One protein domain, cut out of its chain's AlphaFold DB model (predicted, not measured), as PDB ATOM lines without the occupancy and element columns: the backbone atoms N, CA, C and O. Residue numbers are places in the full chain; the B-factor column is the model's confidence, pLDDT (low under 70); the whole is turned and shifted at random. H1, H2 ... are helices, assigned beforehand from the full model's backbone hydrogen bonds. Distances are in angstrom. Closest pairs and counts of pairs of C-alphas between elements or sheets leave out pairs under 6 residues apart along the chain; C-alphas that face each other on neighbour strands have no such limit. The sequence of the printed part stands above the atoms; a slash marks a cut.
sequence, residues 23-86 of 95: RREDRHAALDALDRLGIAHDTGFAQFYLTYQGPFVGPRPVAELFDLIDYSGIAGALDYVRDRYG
ATOM      1  N   ARG A  23      33.852 -24.525 -14.339       87.25
ATOM      2  CA  ARG A  23      33.993 -23.328 -13.496       87.25
ATOM      3  C   ARG A  23      35.065 -23.553 -12.451       87.25
ATOM      4  O   ARG A  23      35.099 -24.607 -11.832       87.25
ATOM      5  N   ARG A  24      35.901 -22.539 -12.236       89.62
ATOM      6  CA  ARG A  24      36.944 -22.628 -11.226       89.62
ATOM      7  C   ARG A  24      36.363 -22.536  -9.824       89.62
ATOM      8  O   ARG A  24      35.701 -21.551  -9.498       89.62
ATOM      9  N   GLU A  25      36.653 -23.543  -9.012       89.81
ATOM     10  CA  GLU A  25      36.259 -23.571  -7.602       89.81
ATOM     11  C   GLU A  25      37.311 -22.889  -6.724       89.81
ATOM     12  O   GLU A  25      36.984 -22.009  -5.924       89.81
ATOM     13  N   ASP A  26      38.588 -23.223  -6.931       91.50
ATOM     14  CA  ASP A  26      39.697 -22.647  -6.175       91.50
ATOM     15  C   ASP A  26      40.319 -21.449  -6.904       91.50
ATOM     16  O   ASP A  26      41.278 -21.547  -7.678       91.50
ATOM     17  N   ARG A  27      39.738 -20.273  -6.657       92.50
ATOM     18  CA  ARG A  27      40.260 -19.009  -7.184       92.50
ATOM     19  C   ARG A  27      41.611 -18.634  -6.567       92.50
ATOM     20  O   ARG A  27      42.385 -17.945  -7.229       92.50
ATOM     21  N   HIS A  28      41.890 -19.040  -5.328       94.00
ATOM     22  CA  HIS A  28      43.122 -18.659  -4.637       94.00
ATOM     23  C   HIS A  28      44.324 -19.385  -5.239       94.00
ATOM     24  O   HIS A  28      45.273 -18.730  -5.656       94.00
ATOM     25  N   ALA A  29      44.215 -20.699  -5.439       92.12
ATOM     26  CA  ALA A  29      45.256 -21.479  -6.103       92.12
ATOM     27  C   ALA A  29      45.545 -20.987  -7.535       92.12
ATOM     28  O   ALA A  29      46.688 -21.014  -7.988       92.12
ATOM     29  N   ALA A  30      44.533 -20.490  -8.256       91.81
ATOM     30  CA  ALA A  30      44.749 -19.882  -9.567       91.81
ATOM     31  C   ALA A  30      45.471 -18.526  -9.507       91.81
ATOM     32  O   ALA A  30      46.274 -18.246 -10.394       91.81
ATOM     33  N   LEU A  31      45.215 -17.696  -8.488       94.88
ATOM     34  CA  LEU A  31      45.988 -16.465  -8.269       94.88
ATOM     35  C   LEU A  31      47.459 -16.795  -7.999       94.88
ATOM     36  O   LEU A  31      48.329 -16.244  -8.669       94.88
ATOM     37  N   ASP A  32      47.721 -17.760  -7.118       94.00
ATOM     38  CA  ASP A  32      49.083 -18.197  -6.796       94.00
ATOM     39  C   ASP A  32      49.821 -18.725  -8.038       94.00
ATOM     40  O   ASP A  32      51.006 -18.448  -8.247       94.00
ATOM     41  N   ALA A  33      49.121 -19.466  -8.904       90.38
ATOM     42  CA  ALA A  33      49.686 -19.954 -10.158       90.38
ATOM     43  C   ALA A  33      50.001 -18.813 -11.144       90.38
ATOM     44  O   ALA A  33      51.060 -18.827 -11.775       90.38
ATOM     45  N   LEU A  34      49.121 -17.810 -11.260       91.44
ATOM     46  CA  LEU A  34      49.371 -16.615 -12.075       91.44
ATOM     47  C   LEU A  34      50.589 -15.837 -11.563       91.44
ATOM     48  O   LEU A  34      51.437 -15.452 -12.368       91.44
ATOM     49  N   ASP A  35      50.718 -15.679 -10.244       92.31
ATOM     50  CA  ASP A  35      51.862 -15.017  -9.611       92.31
ATOM     51  C   ASP A  35      53.167 -15.764  -9.880       92.31
ATOM     52  O   ASP A  35      54.162 -15.164 -10.291       92.31
ATOM     53  N   ARG A  36      53.157 -17.094  -9.738       87.94
ATOM     54  CA  ARG A  36      54.317 -17.942 -10.039       87.94
ATOM     55  C   ARG A  36      54.777 -17.817 -11.494       87.94
ATOM     56  O   ARG A  36      55.970 -17.943 -11.767       87.94
ATOM     57  N   LEU A  37      53.842 -17.590 -12.414       84.69
ATOM     58  CA  LEU A  37      54.110 -17.413 -13.842       84.69
ATOM     59  C   LEU A  37      54.375 -15.951 -14.238       84.69
ATOM     60  O   LEU A  37      54.691 -15.691 -15.398       84.69
ATOM     61  N   GLY A  38      54.260 -15.001 -13.304       87.25
ATOM     62  CA  GLY A  38      54.446 -13.573 -13.569       87.25
ATOM     63  C   GLY A  38      53.355 -12.959 -14.452       87.25
ATOM     64  O   GLY A  38      53.626 -12.019 -15.201       87.25
ATOM     65  N   ILE A  39      52.133 -13.494 -14.408       87.31
ATOM     66  CA  ILE A  39      51.012 -13.060 -15.250       87.31
ATOM     67  C   ILE A  39      50.156 -12.039 -14.495       87.31
ATOM     68  O   ILE A  39      49.626 -12.326 -13.425       87.31
ATOM     69  N   ALA A  40      49.965 -10.856 -15.082       90.94
ATOM     70  CA  ALA A  40      49.170  -9.784 -14.485       90.94
ATOM     71  C   ALA A  40      47.673 -10.144 -14.361       90.94
ATOM     72  O   ALA A  40      47.056 -10.667 -15.297       90.94
ATOM     73  N   HIS A  41      47.077  -9.838 -13.203       91.44
ATOM     74  CA  HIS A  41      45.718 -10.268 -12.830       91.44
ATOM     75  C   HIS A  41      44.593  -9.472 -13.502       91.44
ATOM     76  O   HIS A  41      43.452  -9.933 -13.578       91.44
ATOM     77  N   ASP A  42      44.895  -8.275 -13.989       87.69
ATOM     78  CA  ASP A  42      43.966  -7.364 -14.666       87.69
ATOM     79  C   ASP A  42      43.775  -7.694 -16.157       87.69
ATOM     80  O   ASP A  42      43.023  -7.031 -16.874       87.69
ATOM     81  N   THR A  43      44.405  -8.769 -16.627       86.81
ATOM     82  CA  THR A  43      44.306  -9.222 -18.011       86.81
ATOM     83  C   THR A  43      43.079 -10.104 -18.240       86.81
ATOM     84  O   THR A  43      42.666 -10.878 -17.376       86.81
ATOM     85  N   GLY A  44      42.516 -10.072 -19.455       85.19
ATOM     86  CA  GLY A  44      41.449 -11.006 -19.841       85.19
ATOM     87  C   GLY A  44      41.884 -12.477 -19.753       85.19
ATOM     88  O   GLY A  44      41.062 -13.348 -19.478       85.19
ATOM     89  N   PHE A  45      43.185 -12.736 -19.920       86.12
ATOM     90  CA  PHE A  45      43.802 -14.047 -19.738       86.12
ATOM     91  C   PHE A  45      43.741 -14.507 -18.275       86.12
ATOM     92  O   PHE A  45      43.246 -15.597 -17.992       86.12
ATOM     93  N   ALA A  46      44.162 -13.662 -17.331       90.25
ATOM     94  CA  ALA A  46      44.041 -13.973 -15.911       90.25
ATOM     95  C   ALA A  46      42.574 -14.164 -15.509       90.25
ATOM     96  O   ALA A  46      42.240 -15.147 -14.857       90.25
ATOM     97  N   GLN A  47      41.670 -13.289 -15.963       91.19
ATOM     98  CA  GLN A  47      40.243 -13.435 -15.660       91.19
ATOM     99  C   GLN A  47      39.651 -14.744 -16.189       91.19
ATOM    100  O   GLN A  47      38.804 -15.332 -15.519       91.19
ATOM    101  N   PHE A  48      40.107 -15.225 -17.349       89.88
ATOM    102  CA  PHE A  48      39.722 -16.531 -17.874       89.88
ATOM    103  C   PHE A  48      40.093 -17.655 -16.904       89.88
ATOM    104  O   PHE A  48      39.208 -18.388 -16.468       89.88
ATOM    105  N   TYR A  49      41.360 -17.740 -16.493       90.00
ATOM    106  CA  TYR A  49      41.806 -18.777 -15.563       90.00
ATOM    107  C   TYR A  49      41.242 -18.610 -14.158       90.00
ATOM    108  O   TYR A  49      40.990 -19.596 -13.490       90.00
ATOM    109  N   LEU A  50      40.936 -17.394 -13.716       92.38
ATOM    110  CA  LEU A  50      40.251 -17.172 -12.442       92.38
ATOM    111  C   LEU A  50      38.761 -17.547 -12.474       92.38
ATOM    112  O   LEU A  50      38.121 -17.569 -11.422       92.38
ATOM    113  N   THR A  51      38.199 -17.784 -13.663       90.12
ATOM    114  CA  THR A  51      36.778 -18.107 -13.869       90.12
ATOM    115  C   THR A  51      36.570 -19.564 -14.272       90.12
ATOM    116  O   THR A  51      35.574 -20.167 -13.869       90.12
ATOM    117  N   TYR A  52      37.483 -20.136 -15.057       87.81
ATOM    118  CA  TYR A  52      37.325 -21.458 -15.656       87.81
ATOM    119  C   TYR A  52      38.492 -22.386 -15.349       87.81
ATOM    120  O   TYR A  52      39.612 -21.918 -15.161       87.81
ATOM    121  N   GLN A  53      38.223 -23.688 -15.329       85.62
ATOM    122  CA  GLN A  53      39.182 -24.765 -15.093       85.62
ATOM    123  C   GLN A  53      38.954 -25.942 -16.045       85.62
ATOM    124  O   GLN A  53      37.904 -26.039 -16.685       85.62
ATOM    125  N   GLY A  54      39.935 -26.842 -16.086       75.44
ATOM    126  CA  GLY A  54      39.857 -28.122 -16.784       75.44
ATOM    127  C   GLY A  54      40.681 -28.177 -18.072       75.44
ATOM    128  O   GLY A  54      41.306 -27.187 -18.459       75.44
ATOM    129  N   PRO A  55      40.696 -29.339 -18.751       60.72
ATOM    130  CA  PRO A  55      41.290 -29.439 -20.071       60.72
ATOM    131  C   PRO A  55      40.416 -28.614 -21.015       60.72
ATOM    132  O   PRO A  55      39.233 -28.905 -21.219       60.72
ATOM    133  N   PHE A  56      40.961 -27.526 -21.548       70.88
ATOM    134  CA  PHE A  56      40.233 -26.667 -22.474       70.88
ATOM    135  C   PHE A  56      40.215 -27.330 -23.855       70.88
ATOM    136  O   PHE A  56      40.913 -26.922 -24.785       70.88
ATOM    137  N   VAL A  57      39.409 -28.387 -23.958       58.03
ATOM    138  CA  VAL A  57      39.269 -29.229 -25.142       58.03
ATOM    139  C   VAL A  57      38.544 -28.439 -26.225       58.03
ATOM    140  O   VAL A  57      37.354 -28.112 -26.126       58.03
ATOM    141  N   GLY A  58      39.283 -28.097 -27.275       59.25
ATOM    142  CA  GLY A  58      38.702 -27.610 -28.517       59.25
ATOM    143  C   GLY A  58      38.170 -28.776 -29.361       59.25
ATOM    144  O   GLY A  58      38.631 -29.901 -29.231       59.25
ATOM    145  N   PRO A  59      37.256 -28.540 -30.319       53.84
ATOM    146  CA  PRO A  59      36.755 -29.588 -31.221       53.84
ATOM    147  C   PRO A  59      37.797 -30.084 -32.246       53.84
ATOM    148  O   PRO A  59      37.466 -30.845 -33.152       53.84
ATOM    149  N   ARG A  60      39.039 -29.596 -32.172       55.19
ATOM    150  CA  ARG A  60      40.123 -29.908 -33.107       55.19
ATOM    151  C   ARG A  60      41.184 -30.733 -32.371       55.19
ATOM    152  O   ARG A  60      41.454 -30.414 -31.221       55.19
ATOM    153  N   PRO A  61      41.845 -31.699 -33.032       56.88
ATOM    154  CA  PRO A  61      42.926 -32.497 -32.448       56.88
ATOM    155  C   PRO A  61      44.243 -31.697 -32.412       56.88
ATOM    156  O   PRO A  61      45.249 -32.101 -32.989       56.88
ATOM    157  N   VAL A  62      44.214 -30.503 -31.824       54.75
ATOM    158  CA  VAL A  62      45.385 -29.645 -31.593       54.75
ATOM    159  C   VAL A  62      45.575 -29.471 -30.100       54.75
ATOM    160  O   VAL A  62      44.606 -29.565 -29.355       54.75
ATOM    161  N   ALA A  63      46.821 -29.219 -29.701       52.06
ATOM    162  CA  ALA A  63      47.204 -29.055 -28.312       52.06
ATOM    163  C   ALA A  63      46.263 -28.084 -27.581       52.06
ATOM    164  O   ALA A  63      45.983 -26.971 -28.039       52.06
ATOM    165  N   GLU A  64      45.709 -28.595 -26.491       72.06
ATOM    166  CA  GLU A  64      44.655 -27.978 -25.704       72.06
ATOM    167  C   GLU A  64      45.287 -27.121 -24.617       72.06
ATOM    168  O   GLU A  64      46.392 -27.400 -24.155       72.06
ATOM    169  N   LEU A  65      44.599 -26.051 -24.230       81.56
ATOM    170  CA  LEU A  65      45.149 -25.130 -23.251       81.56
ATOM    171  C   LEU A  65      45.310 -25.867 -21.900       81.56
ATOM    172  O   LEU A  65      44.355 -26.482 -21.418       81.56
ATOM    173  N   PHE A  66      46.502 -25.825 -21.298       81.69
ATOM    174  CA  PHE A  66      46.759 -26.428 -19.985       81.69
ATOM    175  C   PHE A  66      46.070 -25.639 -18.863       81.69
ATOM    176  O   PHE A  66      45.968 -24.408 -18.925       81.69
ATOM    177  N   ASP A  67      45.635 -26.336 -17.810       84.50
ATOM    178  CA  ASP A  67      45.228 -25.685 -16.562       84.50
ATOM    179  C   ASP A  67      46.464 -25.124 -15.832       84.50
ATOM    180  O   ASP A  67      47.534 -25.725 -15.866       84.50
ATOM    181  N   LEU A  68      46.336 -23.968 -15.169       83.75
ATOM    182  CA  LEU A  68      47.457 -23.356 -14.442       83.75
ATOM    183  C   LEU A  68      47.740 -24.023 -13.095       83.75
ATOM    184  O   LEU A  68      48.883 -23.987 -12.638       83.75
ATOM    185  N   ILE A  69      46.721 -24.595 -12.443       85.19
ATOM    186  CA  ILE A  69      46.910 -25.276 -11.154       85.19
ATOM    187  C   ILE A  69      47.634 -26.606 -11.383       85.19
ATOM    188  O   ILE A  69      48.569 -26.934 -10.652       85.19
ATOM    189  N   ASP A  70      47.253 -27.344 -12.429       80.31
ATOM    190  CA  ASP A  70      47.968 -28.552 -12.841       80.31
ATOM    191  C   ASP A  70      49.195 -28.201 -13.696       80.31
ATOM    192  O   ASP A  70      49.225 -28.327 -14.921       80.31
ATOM    193  N   TYR A  71      50.250 -27.757 -13.011       74.62
ATOM    194  CA  TYR A  71      51.508 -27.331 -13.623       74.62
ATOM    195  C   TYR A  71      52.272 -28.462 -14.341       74.62
ATOM    196  O   TYR A  71      53.277 -28.193 -14.997       74.62
ATOM    197  N   SER A  72      51.846 -29.726 -14.237       77.94
ATOM    198  CA  SER A  72      52.586 -30.868 -14.795       77.94
ATOM    199  C   SER A  72      52.704 -30.815 -16.325       77.94
ATOM    200  O   SER A  72      53.799 -31.006 -16.862       77.94
ATOM    201  N   GLY A  73      51.616 -30.464 -17.021       77.88
ATOM    202  CA  GLY A  73      51.605 -30.287 -18.478       77.88
ATOM    203  C   GLY A  73      52.473 -29.111 -18.928       77.88
ATOM    204  O   GLY A  73      53.297 -29.254 -19.831       77.88
ATOM    205  N   ILE A  74      52.369 -27.979 -18.223       82.75
ATOM    206  CA  ILE A  74      53.171 -26.774 -18.484       82.75
ATOM    207  C   ILE A  74      54.661 -27.057 -18.263       82.75
ATOM    208  O   ILE A  74      55.486 -26.663 -19.083       82.75
ATOM    209  N   ALA A  75      55.025 -27.761 -17.188       80.56
ATOM    210  CA  ALA A  75      56.408 -28.124 -16.885       80.56
ATOM    211  C   ALA A  75      57.012 -29.032 -17.964       80.56
ATOM    212  O   ALA A  75      58.091 -28.739 -18.477       80.56
ATOM    213  N   GLY A  76      56.295 -30.091 -18.354       82.25
ATOM    214  CA  GLY A  76      56.751 -30.999 -19.407       82.25
ATOM    215  C   GLY A  76      56.917 -30.290 -20.753       82.25
ATOM    216  O   GLY A  76      57.926 -30.478 -21.435       82.25
ATOM    217  N   ALA A  77      55.967 -29.420 -21.110       83.81
ATOM    218  CA  ALA A  77      56.057 -28.609 -22.317       83.81
ATOM    219  C   ALA A  77      57.227 -27.613 -22.248       83.81
ATOM    220  O   ALA A  77      57.956 -27.475 -23.227       83.81
ATOM    221  N   LEU A  78      57.450 -26.961 -21.099       86.94
ATOM    222  CA  LEU A  78      58.569 -26.037 -20.873       86.94
ATOM    223  C   LEU A  78      59.918 -26.708 -21.099       86.94
ATOM    224  O   LEU A  78      60.748 -26.158 -21.825       86.94
ATOM    225  N   ASP A  79      60.132 -27.875 -20.495       85.81
ATOM    226  CA  ASP A  79      61.386 -28.613 -20.629       85.81
ATOM    227  C   ASP A  79      61.621 -29.004 -22.091       85.81
ATOM    228  O   ASP A  79      62.696 -28.745 -22.637       85.81
ATOM    229  N   TYR A  80      60.583 -29.513 -22.764       86.31
ATOM    230  CA  TYR A  80      60.655 -29.878 -24.176       86.31
ATOM    231  C   TYR A  80      60.985 -28.688 -25.085       86.31
ATOM    232  O   TYR A  80      61.900 -28.774 -25.904       86.31
ATOM    233  N   VAL A  81      60.267 -27.562 -24.969       87.81
ATOM    234  CA  VAL A  81      60.460 -26.433 -25.895       87.81
ATOM    235  C   VAL A  81      61.769 -25.687 -25.654       87.81
ATOM    236  O   VAL A  81      62.364 -25.163 -26.599       87.81
ATOM    237  N   ARG A  82      62.245 -25.653 -24.406       89.50
ATOM    238  CA  ARG A  82      63.551 -25.076 -24.067       89.50
ATOM    239  C   ARG A  82      64.680 -25.922 -24.632       89.50
ATOM    240  O   ARG A  82      65.545 -25.369 -25.303       89.50
ATOM    241  N   ASP A  83      64.632 -27.235 -24.416       90.12
ATOM    242  CA  ASP A  83      65.642 -28.162 -24.928       90.12
ATOM    243  C   ASP A  83      65.648 -28.193 -26.464       90.12
ATOM    244  O   ASP A  83      66.678 -27.988 -27.108       90.12
ATOM    245  N   ARG A  84      64.473 -28.365 -27.080       92.31
ATOM    246  CA  ARG A  84      64.374 -28.623 -28.520       92.31
ATOM    247  C   ARG A  84      64.500 -27.380 -29.394       92.31
ATOM    248  O   ARG A  84      64.998 -27.496 -30.522       92.31
ATOM    249  N   TYR A  85      63.999 -26.239 -28.919       90.25
ATOM    250  CA  TYR A  85      63.848 -25.011 -29.710       90.25
ATOM    251  C   TYR A  85      64.538 -23.787 -29.097       90.25
ATOM    252  O   TYR A  85      64.501 -22.719 -29.707       90.25
ATOM    253  N   GLY A  86      65.162 -23.905 -27.919       90.00
ATOM    254  CA  GLY A  86      65.853 -22.785 -27.276       90.00
ATOM    255  C   GLY A  86      64.916 -21.645 -26.878       90.00
ATOM    256  O   GLY A  86      65.301 -20.478 -26.959       90.00
TER     257      GLY A  86
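What this domain is: This is residues 23 to 86 of the 95 residues of an uncharacterized protein of Burkholderia ubonensis (UniProt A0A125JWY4). Look first for a small helical hairpin, H1 and H2, and, set apart from it, the longest helix, H3, which ends as an arm: its residues 78 to 85, with Gly 86, stick out from the rest of the printed part. A long unnamed link joins H2 to H3, and its residues 58 to 63 stick out as a loop. You will find 64 printed residues with three named helices, in the order H1, H2, H3, and no named strand; the class is all helix. The whole is only just compact, close to loose, with a radius of gyration of the C-alphas of 12.7 A and spans of 33 by 29 by 19 A.

How they stand to each other: Begin at H3, residues 71 to 85, which touches no helix. H1, residues 27 to 36, is only just apart from it, with the closest C-alphas 8.4 A apart. H2, residues 44 to 51, is apart from H3. H1 and H2 form a helical hairpin: they touch, with the closest C-alphas, those of Arg 27 and Leu 50, at 5.6 A. They run opposite ways at a steep tilt of 40 degrees. In H1, H2 and H3 every O i to N i+4 pair is within hydrogen-bond range.

Where its parts are: Find C-alpha 71 at (51.508, -27.331, -13.623); from there H3 runs 20.4 A to C-alpha 85 at (63.848, -25.011, -29.710). Go back to C-alpha 27 at (40.260, -19.009, -7.184), where H1 begins; it runs 14.4 A to Arg 36. H2 runs 10.4 A from Gly 44 to Thr 51.

The domain as a whole: The C-alphas farthest apart are those of Glu 25 and Gly 86, 35.5 A. The printed part has no cut. The link from H1 to H2 is short, with 7 residues; that from H2 to H3 is long, with 19. The mean pLDDT of the printed part is 83.0; look for values under 70 at residue 55 and residues 57 to 63.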